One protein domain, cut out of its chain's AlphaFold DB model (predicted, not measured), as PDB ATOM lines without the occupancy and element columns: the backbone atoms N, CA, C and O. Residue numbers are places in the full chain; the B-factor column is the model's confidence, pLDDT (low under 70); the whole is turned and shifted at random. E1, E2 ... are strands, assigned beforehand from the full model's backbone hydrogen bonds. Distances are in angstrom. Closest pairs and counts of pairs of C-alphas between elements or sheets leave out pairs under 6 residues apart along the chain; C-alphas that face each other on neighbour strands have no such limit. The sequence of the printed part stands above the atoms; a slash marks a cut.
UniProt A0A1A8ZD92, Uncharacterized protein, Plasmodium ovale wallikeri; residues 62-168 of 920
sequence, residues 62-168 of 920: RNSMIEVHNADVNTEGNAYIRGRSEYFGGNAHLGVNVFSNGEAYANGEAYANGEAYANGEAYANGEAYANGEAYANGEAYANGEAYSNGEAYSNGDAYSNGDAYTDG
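Overview. This is residues 62 to 168 of the 920 residues of an uncharacterized protein of Plasmodium ovale wallikeri (UniProt A0A1A8ZD92). The chain is wound as a solenoid, a flattened coil of stacked turns whose long axis runs from the turns near E1 to E16. One long side of the coil is the sheet of eight strands from E2 to E16, and the opposite side is the sheet of six from E5 to E15, with the pair E1 and E3 continuing that side at the first end. The turns are even from E4 on; before it they are wider and less regular. The printed part has 107 residues with no named helix and sixteen strands, E1 to E16 in order, parallel within each sheet; it is all strand, though the strands hold 49 residues, under half. It is compact, with a radius of gyration of the C-alphas of 14.0 A and spans of 41 by 27 by 14 A, only just flat.

Arrangement. E1, residues 64 to 66, and E3, residues 79 to 81, are parallel neighbours at 27 degrees, with N 66 and O 80 at 3.0 A. E1 is apart from E2, residues 73 to 75. The larger sheet runs E2, E4 (92 to 94), E6 (104 to 106), E8 (116 to 118), E10 (128 to 130), E12 (140 to 142), E14 (152 to 154) and E16 (164 to 166), with E2 and E16 as edge strands. In it N 93 and O 73 are 3.2 A apart between E2 and E4, and N 165 and O 152 are 2.9 A apart between E14 and E16. The other sheet runs E5 (98 to 100), E7 (110 to 112), E9 (122 to 124), E11 (133 to 136), E13 (145 to 147) and E15 (157 to 159). Across E5 and E7, N 111 and O 98 are 2.9 A apart. Between the sheets, the closest C-alphas of E9 and E10 are those of Ala 122 and Ala 130, 5.3 A. E3 and E5 come closest at the C-alphas of Tyr 80 and Phe 99, 6.4 A.

Along the chain. E1 begins at C-alpha 64, (145.691, 145.285, 93.765), and measures 6.0 A. E11, four residues, is the longest strand at 10.2 A; E15 measures 7.0 A. E16 ends at C-alpha 166, (157.166, 107.754, 93.605).

Size, cuts and confidence. The C-alphas of Glu 86 and Gly 168 are the two farthest apart, 43.5 A. The printed part has no cut. No link is long; E1 to E2 and E3 to E4 are short, the others tight. The mean pLDDT of the printed part is 71.7, and residues 62 to 104 and 106 to 107 are under 70.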
ATOM      1  N   ARG A  62     143.332 144.619  99.043       30.30
ATOM      2  CA  ARG A  62     142.478 143.577  98.431       30.30
ATOM      3  C   ARG A  62     142.319 143.861  96.932       30.30
ATOM      4  O   ARG A  62     141.837 144.930  96.568       30.30
ATOM      5  N   ASN A  63     142.704 142.903  96.085       34.06
ATOM      6  CA  ASN A  63     142.705 142.998  94.618       34.06
ATOM      7  C   ASN A  63     143.486 144.217  94.090       34.06
ATOM      8  O   ASN A  63     142.911 145.146  93.523       34.06
ATOM      9  N   SER A  64     144.808 144.225  94.275       34.31
ATOM     10  CA  SER A  64     145.691 145.285  93.765       34.31
ATOM     11  C   SER A  64     146.869 144.717  92.968       34.31
ATOM     12  O   SER A  64     147.519 143.763  93.386       34.31
ATOM     13  N   MET A  65     147.168 145.336  91.824       36.31
ATOM     14  CA  MET A  65     148.436 145.137  91.116       36.31
ATOM     15  C   MET A  65     149.522 145.912  91.866       36.31
ATOM     16  O   MET A  65     149.384 147.122  92.054       36.31
ATOM     17  N   ILE A  66     150.582 145.228  92.302       42.38
ATOM     18  CA  ILE A  66     151.631 145.830  93.132       42.38
ATOM     19  C   ILE A  66     152.918 145.929  92.308       42.38
ATOM     20  O   ILE A  66     153.636 144.950  92.110       42.38
ATOM     21  N   GLU A  67     153.207 147.128  91.801       38.69
ATOM     22  CA  GLU A  67     154.500 147.436  91.184       38.69
ATOM     23  C   GLU A  67     155.531 147.693  92.294       38.69
ATOM     24  O   GLU A  67     155.514 148.738  92.949       38.69
ATOM     25  N   VAL A  68     156.415 146.719  92.523       40.88
ATOM     26  CA  VAL A  68     157.493 146.791  93.519       40.88
ATOM     27  C   VAL A  68     158.845 146.835  92.814       40.88
ATOM     28  O   VAL A  68     159.070 146.151  91.817       40.88
ATOM     29  N   HIS A  69     159.753 147.659  93.337       36.00
ATOM     30  CA  HIS A  69     161.126 147.777  92.858       36.00
ATOM     31  C   HIS A  69     162.094 147.407  93.989       36.00
ATOM     32  O   HIS A  69     162.193 148.148  94.966       36.00
ATOM     33  N   ASN A  70     162.805 146.286  93.832       34.41
ATOM     34  CA  ASN A  70     163.811 145.752  94.764       34.41
ATOM     35  C   ASN A  70     163.326 145.626  96.222       34.41
ATOM     36  O   ASN A  70     163.937 146.183  97.135       34.41
ATOM     37  N   ALA A  71     162.225 144.901  96.428       37.78
ATOM     38  CA  ALA A  71     161.793 144.414  97.738       37.78
ATOM     39  C   ALA A  71     160.879 143.189  97.582       37.78
ATOM     40  O   ALA A  71     160.123 143.112  96.610       37.78
ATOM     41  N   ASP A  72     160.918 142.291  98.562       40.62
ATOM     42  CA  ASP A  72     160.027 141.131  98.663       40.62
ATOM     43  C   ASP A  72     158.606 141.556  99.050       40.62
ATOM     44  O   ASP A  72     158.397 142.582  99.717       40.62
ATOM     45  N   VAL A  73     157.609 140.777  98.625       45.75
ATOM     46  CA  VAL A  73     156.199 141.177  98.702       45.75
ATOM     47  C   VAL A  73     155.387 140.195  99.543       45.75
ATOM     48  O   VAL A  73     154.939 139.155  99.069       45.75
ATOM     49  N   ASN A  74     155.149 140.584 100.798       45.31
ATOM     50  CA  ASN A  74     154.190 139.944 101.698       45.31
ATOM     51  C   ASN A  74     152.862 140.717 101.689       45.31
ATOM     52  O   ASN A  74     152.807 141.853 102.175       45.31
ATOM     53  N   THR A  75     151.783 140.103 101.188       41.38
ATOM     54  CA  THR A  75     150.423 140.681 101.245       41.38
ATOM     55  C   THR A  75     149.324 139.641 101.464       41.38
ATOM     56  O   THR A  75     149.322 138.566 100.873       41.38
ATOM     57  N   GLU A  76     148.331 139.994 102.284       34.75
ATOM     58  CA  GLU A  76     147.180 139.141 102.603       34.75
ATOM     59  C   GLU A  76     146.080 139.240 101.524       34.75
ATOM     60  O   GLU A  76     145.126 140.016 101.642       34.75
ATOM     61  N   GLY A  77     146.209 138.446 100.456       36.97
ATOM     62  CA  GLY A  77     145.182 138.262  99.420       36.97
ATOM     63  C   GLY A  77     145.758 138.101  98.010       36.97
ATOM     64  O   GLY A  77     146.962 137.940  97.841       36.97
ATOM     65  N   ASN A  78     144.896 138.180  96.993       36.00
ATOM     66  CA  ASN A  78     145.309 138.161  95.586       36.00
ATOM     67  C   ASN A  78     146.115 139.425  95.242       36.00
ATOM     68  O   ASN A  78     145.554 140.528  95.204       36.00
ATOM     69  N   ALA A  79     147.398 139.255  94.922       38.41
ATOM     70  CA  ALA A  79     148.273 140.311  94.428       38.41
ATOM     71  C   ALA A  79     148.978 139.862  93.142       38.41
ATOM     72  O   ALA A  79     149.464 138.741  93.038       38.41
ATOM     73  N   TYR A  80     149.046 140.759  92.160       40.47
ATOM     74  CA  TYR A  80     149.761 140.517  90.907       40.47
ATOM     75  C   TYR A  80     151.006 141.402  90.871       40.47
ATOM     76  O   TYR A  80     150.898 142.633  90.788       40.47
ATOM     77  N   ILE A  81     152.179 140.778  90.982       44.62
ATOM     78  CA  ILE A  81     153.472 141.453  91.115       44.62
ATOM     79  C   ILE A  81     154.155 141.441  89.751       44.62
ATOM     80  O   ILE A  81     154.471 140.390  89.203       44.62
ATOM     81  N   ARG A  82     154.368 142.626  89.169       36.06
ATOM     82  CA  ARG A  82     154.920 142.751  87.813       36.06
ATOM     83  C   ARG A  82     156.179 143.609  87.794       36.06
ATOM     84  O   ARG A  82     156.114 144.824  87.619       36.06
ATOM     85  N   GLY A  83     157.335 142.956  87.894       35.06
ATOM     86  CA  GLY A  83     158.623 143.591  87.619       35.06
ATOM     87  C   GLY A  83     158.726 144.032  86.153       35.06
ATOM     88  O   GLY A  83     158.420 143.270  85.232       35.06
ATOM     89  N   ARG A  84     159.168 145.270  85.914       26.80
ATOM     90  CA  ARG A  84     159.448 145.784  84.564       26.80
ATOM     91  C   ARG A  84     160.921 145.543  84.251       26.80
ATOM     92  O   ARG A  84     161.758 146.187  84.862       26.80
ATOM     93  N   SER A  85     161.222 144.612  83.344       27.77
ATOM     94  CA  SER A  85     162.577 144.068  83.150       27.77
ATOM     95  C   SER A  85     163.681 145.125  82.985       27.77
ATOM     96  O   SER A  85     163.784 145.750  81.934       27.77
ATOM     97  N   GLU A  86     164.486 145.277  84.038       26.33
ATOM     98  CA  GLU A  86     165.920 145.601  84.065       26.33
ATOM     99  C   GLU A  86     166.368 145.395  85.533       26.33
ATOM    100  O   GLU A  86     166.248 146.296  86.355       26.33
ATOM    101  N   TYR A  87     166.809 144.170  85.869       30.64
ATOM    102  CA  TYR A  87     167.078 143.658  87.234       30.64
ATOM    103  C   TYR A  87     165.877 143.637  88.205       30.64
ATOM    104  O   TYR A  87     165.780 144.482  89.088       30.64
ATOM    105  N   PHE A  88     165.025 142.605  88.115       27.23
ATOM    106  CA  PHE A  88     164.077 142.240  89.183       27.23
ATOM    107  C   PHE A  88     163.939 140.715  89.311       27.23
ATOM    108  O   PHE A  88     163.174 140.102  88.567       27.23
ATOM    109  N   GLY A  89     164.663 140.130  90.267       34.12
ATOM    110  CA  GLY A  89     164.293 138.884  90.941       34.12
ATOM    111  C   GLY A  89     163.913 139.260  92.371       34.12
ATOM    112  O   GLY A  89     164.650 140.014  93.007       34.12
ATOM    113  N   GLY A  90     162.729 138.866  92.820       42.12
ATOM    114  CA  GLY A  90     162.184 139.258  94.117       42.12
ATOM    115  C   GLY A  90     160.925 138.461  94.408       42.12
ATOM    116  O   GLY A  90     160.143 138.192  93.491       42.12
ATOM    117  N   ASN A  91     160.767 138.068  95.667       43.69
ATOM    118  CA  ASN A  91     159.974 136.892  95.998       43.69
ATOM    119  C   ASN A  91     158.597 137.284  96.544       43.69
ATOM    120  O   ASN A  91     158.388 138.389  97.065       43.69
ATOM    121  N   ALA A  92     157.626 136.394  96.353       47.81
ATOM    122  CA  ALA A  92     156.213 136.688  96.552       47.81
ATOM    123  C   ALA A  92     155.543 135.615  97.415       47.81
ATOM    124  O   ALA A  92     155.444 134.469  96.983       47.81
ATOM    125  N   HIS A  93     155.029 135.997  98.590       53.19
ATOM    126  CA  HIS A  93     154.273 135.096  99.465       53.19
ATOM    127  C   HIS A  93     152.829 135.591  99.615       53.19
ATOM    128  O   HIS A  93     152.604 136.694 100.130       53.19
ATOM    129  N   LEU A  94     151.846 134.793  99.179       48.69
ATOM    130  CA  LEU A  94     150.421 135.158  99.216       48.69
ATOM    131  C   LEU A  94     149.545 134.020  99.750       48.69
ATOM    132  O   LEU A  94     149.709 132.852  99.413       48.69
ATOM    133  N   GLY A  95     148.519 134.389 100.517       47.81
ATOM    134  CA  GLY A  95     147.533 133.451 101.070       47.81
ATOM    135  C   GLY A  95     146.517 132.882 100.067       47.81
ATOM    136  O   GLY A  95     145.521 132.316 100.507       47.81
ATOM    137  N   VAL A  96     146.737 133.067  98.761       55.38
ATOM    138  CA  VAL A  96     145.927 132.540  97.646       55.38
ATOM    139  C   VAL A  96     146.903 132.211  96.498       55.38
ATOM    140  O   VAL A  96     147.859 131.489  96.765       55.38
ATOM    141  N   ASN A  97     146.742 132.761  95.286       60.19
ATOM    142  CA  ASN A  97     147.539 132.395  94.107       60.19
ATOM    143  C   ASN A  97     148.605 133.457  93.772       60.19
ATOM    144  O   ASN A  97     148.356 134.656  93.942       60.19
ATOM    145  N   VAL A  98     149.771 133.030  93.273       57.66
ATOM    146  CA  VAL A  98     150.985 133.853  93.083       57.66
ATOM    147  C   VAL A  98     151.500 133.791  91.647       57.66
ATOM    148  O   VAL A  98     151.527 132.726  91.047       57.66
ATOM    149  N   PHE A  99     152.009 134.916  91.130       64.94
ATOM    150  CA  PHE A  99     152.779 134.975  89.882       64.94
ATOM    151  C   PHE A  99     154.096 135.728  90.121       64.94
ATOM    152  O   PHE A  99     154.059 136.871  90.585       64.94
ATOM    153  N   SER A 100     155.240 135.115  89.792       59.50
ATOM    154  CA  SER A 100     156.583 135.664  90.034       59.50
ATOM    155  C   SER A 100     157.544 135.500  88.849       59.50
ATOM    156  O   SER A 100     157.427 134.591  88.028       59.50
ATOM    157  N   ASN A 101     158.537 136.393  88.780       54.62
ATOM    158  CA  ASN A 101     159.704 136.260  87.899       54.62
ATOM    159  C   ASN A 101     160.937 135.674  88.615       54.62
ATOM    160  O   ASN A 101     161.902 135.333  87.937       54.62
ATOM    161  N   GLY A 102     160.915 135.605  89.948       67.50
ATOM    162  CA  GLY A 102     161.841 134.821  90.765       67.50
ATOM    163  C   GLY A 102     161.064 133.665  91.385       67.50
ATOM    164  O   GLY A 102     160.340 132.975  90.663       67.50
ATOM    165  N   GLU A 103     161.153 133.529  92.707       68.62
ATOM    166  CA  GLU A 103     160.426 132.522  93.488       68.62
ATOM    167  C   GLU A 103     158.961 132.932  93.760       68.62
ATOM    168  O   GLU A 103     158.639 134.127  93.863       68.62
ATOM    169  N   ALA A 104     158.070 131.949  93.922       67.75
ATOM    170  CA  ALA A 104     156.656 132.125  94.277       67.75
ATOM    171  C   ALA A 104     156.235 131.192  95.429       67.75
ATOM    172  O   ALA A 104     156.544 130.011  95.388       67.75
ATOM    173  N   TYR A 105     155.478 131.695  96.413       73.06
ATOM    174  CA  TYR A 105     155.023 130.935  97.590       73.06
ATOM    175  C   TYR A 105     153.518 131.132  97.857       73.06
ATOM    176  O   TYR A 105     153.091 132.193  98.328       73.06
ATOM    177  N   ALA A 106     152.704 130.117  97.570       67.38
ATOM    178  CA  ALA A 106     151.244 130.191  97.538       67.38
ATOM    179  C   ALA A 106     150.551 129.256  98.544       67.38
ATOM    180  O   ALA A 106     150.954 128.110  98.742       67.38
ATOM    181  N   ASN A 107     149.426 129.707  99.109       66.81
ATOM    182  CA  ASN A 107     148.470 128.796  99.760       66.81
ATOM    183  C   ASN A 107     147.455 128.179  98.776       66.81
ATOM    184  O   ASN A 107     146.778 127.224  99.141       66.81
ATOM    185  N   GLY A 108     147.330 128.739  97.572       73.19
ATOM    186  CA  GLY A 108     146.656 128.136  96.423       73.19
ATOM    187  C   GLY A 108     147.691 127.764  95.360       73.19
ATOM    188  O   GLY A 108     148.619 127.018  95.661       73.19
ATOM    189  N   GLU A 109     147.549 128.315  94.154       76.75
ATOM    190  CA  GLU A 109     148.446 128.069  93.010       76.75
ATOM    191  C   GLU A 109     149.703 128.970  93.021       76.75
ATOM    192  O   GLU A 109     149.590 130.189  93.196       76.75
ATOM    193  N   ALA A 110     150.893 128.428  92.752       74.88
ATOM    194  CA  ALA A 110     152.128 129.201  92.555       74.88
ATOM    195  C   ALA A 110     152.629 129.118  91.106       74.88
ATOM    196  O   ALA A 110     152.828 128.027  90.588       74.88
ATOM    197  N   TYR A 111     152.907 130.263  90.476       79.06
ATOM    198  CA  TYR A 111     153.489 130.349  89.131       79.06
ATOM    199  C   TYR A 111     154.814 131.128  89.155       79.06
ATOM    200  O   TYR A 111     154.828 132.312  89.513       79.06
ATOM    201  N   ALA A 112     155.916 130.502  88.734       73.12
ATOM    202  CA  ALA A 112     157.267 131.060  88.818       73.12
ATOM    203  C   ALA A 112     158.089 130.916  87.528       73.12
ATOM    204  O   ALA A 112     157.947 129.963  86.763       73.12
ATOM    205  N   ASN A 113     159.016 131.858  87.318       70.19
ATOM    206  CA  ASN A 113     160.121 131.683  86.366       70.19
ATOM    207  C   ASN A 113     161.400 131.130  87.026       70.19
ATOM    208  O   ASN A 113     162.265 130.642  86.303       70.19
ATOM    209  N   GLY A 114     161.518 131.219  88.356       79.56
ATOM    210  CA  GLY A 114     162.432 130.413  89.169       79.56
ATOM    211  C   GLY A 114     161.660 129.258  89.809       79.56
ATOM    212  O   GLY A 114     160.958 128.537  89.096       79.56
ATOM    213  N   GLU A 115     161.753 129.140  91.135       82.88
ATOM    214  CA  GLU A 115     161.084 128.110  91.943       82.88
ATOM    215  C   GLU A 115     159.622 128.460  92.303       82.88
ATOM    216  O   GLU A 115     159.297 129.613  92.607       82.88
ATOM    217  N   ALA A 116     158.728 127.469  92.327       84.81
ATOM    218  CA  ALA A 116     157.336 127.618  92.769       84.81
ATOM    219  C   ALA A 116     157.025 126.700  93.959       84.81
ATOM    220  O   ALA A 116     157.226 125.499  93.872       84.81
ATOM    221  N   TYR A 117     156.461 127.249  95.033       88.19
ATOM    222  CA  TYR A 117     156.059 126.529  96.243       88.19
ATOM    223  C   TYR A 117     154.560 126.726  96.504       88.19
ATOM    224  O   TYR A 117     154.110 127.866  96.652       88.19
ATOM    225  N   ALA A 118     153.780 125.648  96.599       82.88
ATOM    226  CA  ALA A 118     152.321 125.705  96.693       82.88
ATOM    227  C   ALA A 118     151.723 124.725  97.715       82.88
ATOM    228  O   ALA A 118     152.110 123.562  97.799       82.88
ATOM    229  N   ASN A 119     150.687 125.168  98.436       80.00
ATOM    230  CA  ASN A 119     149.777 124.250  99.133       80.00
ATOM    231  C   ASN A 119     148.690 123.662  98.208       80.00
ATOM    232  O   ASN A 119     148.056 122.680  98.583       80.00
ATOM    233  N   GLY A 120     148.466 124.265  97.036       86.44
ATOM    234  CA  GLY A 120     147.716 123.687  95.921       86.44
ATOM    235  C   GLY A 120     148.676 123.216  94.830       86.44
ATOM    236  O   GLY A 120     149.505 122.345  95.078       86.44
ATOM    237  N   GLU A 121     148.572 123.820  93.648       90.44
ATOM    238  CA  GLU A 121     149.359 123.489  92.452       90.44
ATOM    239  C   GLU A 121     150.601 124.395  92.301       90.44
ATOM    240  O   GLU A 121     150.500 125.616  92.468       90.44
ATOM    241  N   ALA A 122     151.761 123.845  91.939       90.44
ATOM    242  CA  ALA A 122     152.986 124.606  91.658       90.44
ATOM    243  C   ALA A 122     153.396 124.493  90.183       90.44
ATOM    244  O   ALA A 122     153.425 123.403  89.629       90.44
ATOM    245  N   TYR A 123     153.765 125.612  89.560       93.12
ATOM    246  CA  TYR A 123     154.151 125.705  88.151       93.12
ATOM    247  C   TYR A 123     155.444 126.517  87.999       93.12
ATOM    248  O   TYR A 123     155.449 127.728  88.254       93.12
ATOM    249  N   ALA A 124     156.528 125.887  87.548       88.44
ATOM    250  CA  ALA A 124     157.864 126.479  87.521       88.44
ATOM    251  C   ALA A 124     158.598 126.310  86.183       88.44
ATOM    252  O   ALA A 124     158.464 125.306  85.485       88.44
ATOM    253  N   ASN A 125     159.449 127.289  85.854       84.50
ATOM    254  CA  ASN A 125     160.505 127.107  84.852       84.50
ATOM    255  C   ASN A 125     161.824 126.589  85.456       84.50
ATOM    256  O   ASN A 125     162.655 126.084  84.705       84.50
ATOM    257  N   GLY A 126     162.006 126.716  86.775       90.44
ATOM    258  CA  GLY A 126     162.966 125.940  87.562       90.44
ATOM    259  C   GLY A 126     162.248 124.787  88.265       90.44
ATOM    260  O   GLY A 126     161.580 123.991  87.603       90.44
ATOM    261  N   GLU A 127     162.363 124.745  89.591       93.88
ATOM    262  CA  GLU A 127     161.821 123.700  90.471       93.88
ATOM    263  C   GLU A 127     160.377 123.995  90.932       93.88
ATOM    264  O   GLU A 127     160.040 125.138  91.255       93.88
ATOM    265  N   ALA A 128     159.511 122.981  90.997       94.50
ATOM    266  CA  ALA A 128     158.138 123.097  91.501       94.50
ATOM    267  C   ALA A 128     157.919 122.195  92.725       94.50
ATOM    268  O   ALA A 128     158.204 121.007  92.671       94.50
ATOM    269  N   TYR A 129     157.354 122.743  93.799       96.62
ATOM    270  CA  TYR A 129     157.093 122.076  95.074       96.62
ATOM    271  C   TYR A 129     155.617 122.236  95.463       96.62
ATOM    272  O   TYR A 129     155.172 123.353  95.741       96.62
ATOM    273  N   ALA A 130     154.851 121.145  95.518       94.31
ATOM    274  CA  ALA A 130     153.404 121.179  95.729       94.31
ATOM    275  C   ALA A 130     152.907 120.195  96.801       94.31
ATOM    276  O   ALA A 130     153.337 119.048  96.875       94.31
ATOM    277  N   ASN A 131     151.906 120.614  97.583       91.25
ATOM    278  CA  ASN A 131     151.074 119.676  98.349       91.25
ATOM    279  C   ASN A 131     149.935 119.060  97.513       91.25
ATOM    280  O   ASN A 131     149.336 118.082  97.949       91.25
ATOM    281  N   GLY A 132     149.634 119.635  96.343       93.12
ATOM    282  CA  GLY A 132     148.837 119.027  95.278       93.12
ATOM    283  C   GLY A 132     149.735 118.612  94.111       93.12
ATOM    284  O   GLY A 132     150.617 117.777  94.279       93.12
ATOM    285  N   GLU A 133     149.517 119.211  92.941       95.81
ATOM    286  CA  GLU A 133     150.220 118.890  91.690       95.81
ATOM    287  C   GLU A 133     151.430 119.818  91.449       95.81
ATOM    288  O   GLU A 133     151.322 121.035  91.624       95.81
ATOM    289  N   ALA A 134     152.574 119.275  91.020       96.19
ATOM    290  CA  ALA A 134     153.779 120.038  90.678       96.19
ATOM    291  C   ALA A 134     154.121 119.907  89.186       96.19
ATOM    292  O   ALA A 134     154.230 118.804  88.666       96.19
ATOM    293  N   TYR A 135     154.347 121.034  88.512       97.56
ATOM    294  CA  TYR A 135     154.649 121.128  87.084       97.56
ATOM    295  C   TYR A 135     155.944 121.922  86.862       97.56
ATOM    296  O   TYR A 135     155.967 123.140  87.063       97.56
ATOM    297  N   ALA A 136     157.015 121.266  86.413       95.25
ATOM    298  CA  ALA A 136     158.347 121.860  86.288       95.25
ATOM    299  C   ALA A 136     158.960 121.734  84.884       95.25
ATOM    300  O   ALA A 136     158.705 120.789  84.139       95.25
ATOM    301  N   ASN A 137     159.840 122.682  84.542       92.62
ATOM    302  CA  ASN A 137     160.839 122.490  83.484       92.62
ATOM    303  C   ASN A 137     162.217 122.063  84.030       92.62
ATOM    304  O   ASN A 137     163.045 121.617  83.237       92.62
ATOM    305  N   GLY A 138     162.458 122.229  85.337       94.44
ATOM    306  CA  GLY A 138     163.584 121.659  86.082       94.44
ATOM    307  C   GLY A 138     163.148 120.387  86.806       94.44
ATOM    308  O   GLY A 138     162.949 119.371  86.157       94.44
ATOM    309  N   GLU A 139     162.964 120.462  88.123       96.94
ATOM    310  CA  GLU A 139     162.585 119.330  88.987       96.94
ATOM    311  C   GLU A 139     161.178 119.539  89.578       96.94
ATOM    312  O   GLU A 139     160.819 120.663  89.945       96.94
ATOM    313  N   ALA A 140     160.363 118.487  89.674       96.75
ATOM    314  CA  ALA A 140     159.015 118.546  90.252       96.75
ATOM    315  C   ALA A 140     158.922 117.687  91.520       96.75
ATOM    316  O   ALA A 140     159.286 116.520  91.493       96.75
ATOM    317  N   TYR A 141     158.384 118.250  92.602       97.94
ATOM    318  CA  TYR A 141     158.214 117.619  93.910       97.94
ATOM    319  C   TYR A 141     156.757 117.765  94.370       97.94
ATOM    320  O   TYR A 141     156.299 118.884  94.621       97.94
ATOM    321  N   ALA A 142     156.022 116.662  94.504       96.06
ATOM    322  CA  ALA A 142     154.591 116.669  94.811       96.06
ATOM    323  C   ALA A 142     154.210 115.715  95.956       96.06
ATOM    324  O   ALA A 142     154.707 114.603  96.043       96.06
ATOM    325  N   ASN A 143     153.232 116.097  96.782       94.88
ATOM    326  CA  ASN A 143     152.478 115.125  97.593       94.88
ATOM    327  C   ASN A 143     151.256 114.546  96.834       94.88
ATOM    328  O   ASN A 143     150.507 113.759  97.410       94.88
ATOM    329  N   GLY A 144     151.019 114.982  95.587       95.19
ATOM    330  CA  GLY A 144     149.914 114.572  94.712       95.19
ATOM    331  C   GLY A 144     150.407 113.974  93.391       95.19
ATOM    332  O   GLY A 144     150.641 112.779  93.322       95.19
ATOM    333  N   GLU A 145     150.555 114.783  92.341       96.75
ATOM    334  CA  GLU A 145     151.105 114.337  91.045       96.75
ATOM    335  C   GLU A 145     152.289 115.227  90.637       96.75
ATOM    336  O   GLU A 145     152.206 116.454  90.763       96.75
ATOM    337  N   ALA A 146     153.382 114.642  90.139       97.00
ATOM    338  CA  ALA A 146     154.556 115.382  89.668       97.00
ATOM    339  C   ALA A 146     154.726 115.261  88.147       97.00
ATOM    340  O   ALA A 146     154.707 114.164  87.598       97.00
ATOM    341  N   TYR A 147     154.944 116.390  87.474       98.06
ATOM    342  CA  TYR A 147     155.112 116.500  86.026       98.06
ATOM    343  C   TYR A 147     156.374 117.307  85.701       98.06
ATOM    344  O   TYR A 147     156.439 118.502  86.001       98.06
ATOM    345  N   SER A 148     157.363 116.688  85.056       96.88
ATOM    346  CA  SER A 148     158.696 117.274  84.875       96.88
ATOM    347  C   SER A 148     159.275 117.147  83.461       96.88
ATOM    348  O   SER A 148     158.913 116.270  82.672       96.88
ATOM    349  N   ASN A 149     160.222 118.036  83.145       94.50
ATOM    350  CA  ASN A 149     161.149 117.882  82.017       94.50
ATOM    351  C   ASN A 149     162.588 117.526  82.455       94.50
ATOM    352  O   ASN A 149     163.398 117.198  81.590       94.50
ATOM    353  N   GLY A 150     162.897 117.615  83.753       95.81
ATOM    354  CA  GLY A 150     164.094 117.063  84.390       95.81
ATOM    355  C   GLY A 150     163.695 115.835  85.202       95.81
ATOM    356  O   GLY A 150     163.269 114.860  84.599       95.81
ATOM    357  N   GLU A 151     163.782 115.903  86.531       97.31
ATOM    358  CA  GLU A 151     163.422 114.816  87.462       97.31
ATOM    359  C   GLU A 151     162.031 115.046  88.093       97.31
ATOM    360  O   GLU A 151     161.600 116.199  88.251       97.31
ATOM    361  N   ALA A 152     161.312 113.976  88.450       97.19
ATOM    362  CA  ALA A 152     159.992 114.027  89.091       97.19
ATOM    363  C   ALA A 152     159.937 113.161  90.363       97.19
ATOM    364  O   ALA A 152     160.230 111.972  90.325       97.19
ATOM    365  N   TYR A 153     159.493 113.753  91.469       98.19
ATOM    366  CA  TYR A 153     159.367 113.143  92.793       98.19
ATOM    367  C   TYR A 153     157.931 113.309  93.302       98.19
ATOM    368  O   TYR A 153     157.434 114.439  93.369       98.19
ATOM    369  N   SER A 154     157.247 112.222  93.666       96.94
ATOM    370  CA  SER A 154     155.819 112.270  94.022       96.94
ATOM    371  C   SER A 154     155.421 111.259  95.102       96.94
ATOM    372  O   SER A 154     155.984 110.175  95.152       96.94
ATOM    373  N   ASN A 155     154.389 111.543  95.904       96.44
ATOM    374  CA  ASN A 155     153.729 110.524  96.747       96.44
ATOM    375  C   ASN A 155     152.421 109.981  96.115       96.44
ATOM    376  O   ASN A 155     151.603 109.355  96.795       96.44
ATOM    377  N   GLY A 156     152.147 110.325  94.856       96.06
ATOM    378  CA  GLY A 156     151.023 109.804  94.080       96.06
ATOM    379  C   GLY A 156     151.541 109.238  92.772       96.06
ATOM    380  O   GLY A 156     152.114 108.168  92.802       96.06
ATOM    381  N   ASP A 157     151.359 109.931  91.650       97.19
ATOM    382  CA  ASP A 157     151.904 109.476  90.362       97.19
ATOM    383  C   ASP A 157     152.991 110.458  89.869       97.19
ATOM    384  O   ASP A 157     152.970 111.651  90.217       97.19
ATOM    385  N   ALA A 158     153.962 109.973  89.086       97.50
ATOM    386  CA  ALA A 158     155.100 110.763  88.598       97.50
ATOM    387  C   ALA A 158     155.312 110.610  87.084       97.50
ATOM    388  O   ALA A 158     155.387 109.506  86.553       97.50
ATOM    389  N   TYR A 159     155.456 111.743  86.393       98.12
ATOM    390  CA  TYR A 159     155.617 111.841  84.944       98.12
ATOM    391  C   TYR A 159     156.827 112.710  84.605       98.12
ATOM    392  O   TYR A 159     156.833 113.914  84.876       98.12
ATOM    393  N   SER A 160     157.840 112.129  83.972       97.25
ATOM    394  CA  SER A 160     159.139 112.773  83.786       97.25
ATOM    395  C   SER A 160     159.668 112.685  82.353       97.25
ATOM    396  O   SER A 160     159.127 111.959  81.519       97.25
ATOM    397  N   ASN A 161     160.713 113.466  82.051       95.69
ATOM    398  CA  ASN A 161     161.488 113.294  80.814       95.69
ATOM    399  C   ASN A 161     162.974 112.981  81.039       95.69
ATOM    400  O   ASN A 161     163.606 112.475  80.111       95.69
ATOM    401  N   GLY A 162     163.511 113.287  82.222       96.75
ATOM    402  CA  GLY A 162     164.524 112.469  82.881       96.75
ATOM    403  C   GLY A 162     163.817 111.499  83.830       96.75
ATOM    404  O   GLY A 162     162.799 110.927  83.441       96.75
ATOM    405  N   ASP A 163     164.323 111.372  85.054       97.81
ATOM    406  CA  ASP A 163     164.001 110.274  85.979       97.81
ATOM    407  C   ASP A 163     162.712 110.514  86.796       97.81
ATOM    408  O   ASP A 163     162.293 111.665  86.980       97.81
ATOM    409  N   ALA A 164     162.073 109.447  87.295       97.44
ATOM    410  CA  ALA A 164     160.837 109.503  88.091       97.44
ATOM    411  C   ALA A 164     160.891 108.603  89.345       97.44
ATOM    412  O   ALA A 164     161.231 107.433  89.232       97.44
ATOM    413  N   TYR A 165     160.495 109.125  90.511       98.00
ATOM    414  CA  TYR A 165     160.545 108.429  91.811       98.00
ATOM    415  C   TYR A 165     159.223 108.618  92.581       98.00
ATOM    416  O   TYR A 165     158.862 109.777  92.847       98.00
ATOM    417  N   THR A 166     158.479 107.555  92.944       97.50
ATOM    418  CA  THR A 166     157.166 107.754  93.605       97.50
ATOM    419  C   THR A 166     156.503 106.598  94.392       97.50
ATOM    420  O   THR A 166     156.567 105.442  93.999       97.50
ATOM    421  N   ASP A 167     155.709 106.943  95.426       96.81
ATOM    422  CA  ASP A 167     154.753 106.064  96.150       96.81
ATOM    423  C   ASP A 167     153.553 105.537  95.279       96.81
ATOM    424  O   ASP A 167     152.501 105.098  95.785       96.81
ATOM    425  N   GLY A 168     153.626 105.642  93.951       96.06
ATOM    426  CA  GLY A 168     152.571 105.225  93.027       96.06
ATOM    427  C   GLY A 168     153.043 105.008  91.602       96.06
ATOM    428  O   GLY A 168     154.058 104.358  91.424       96.06
TER     429      GLY A 168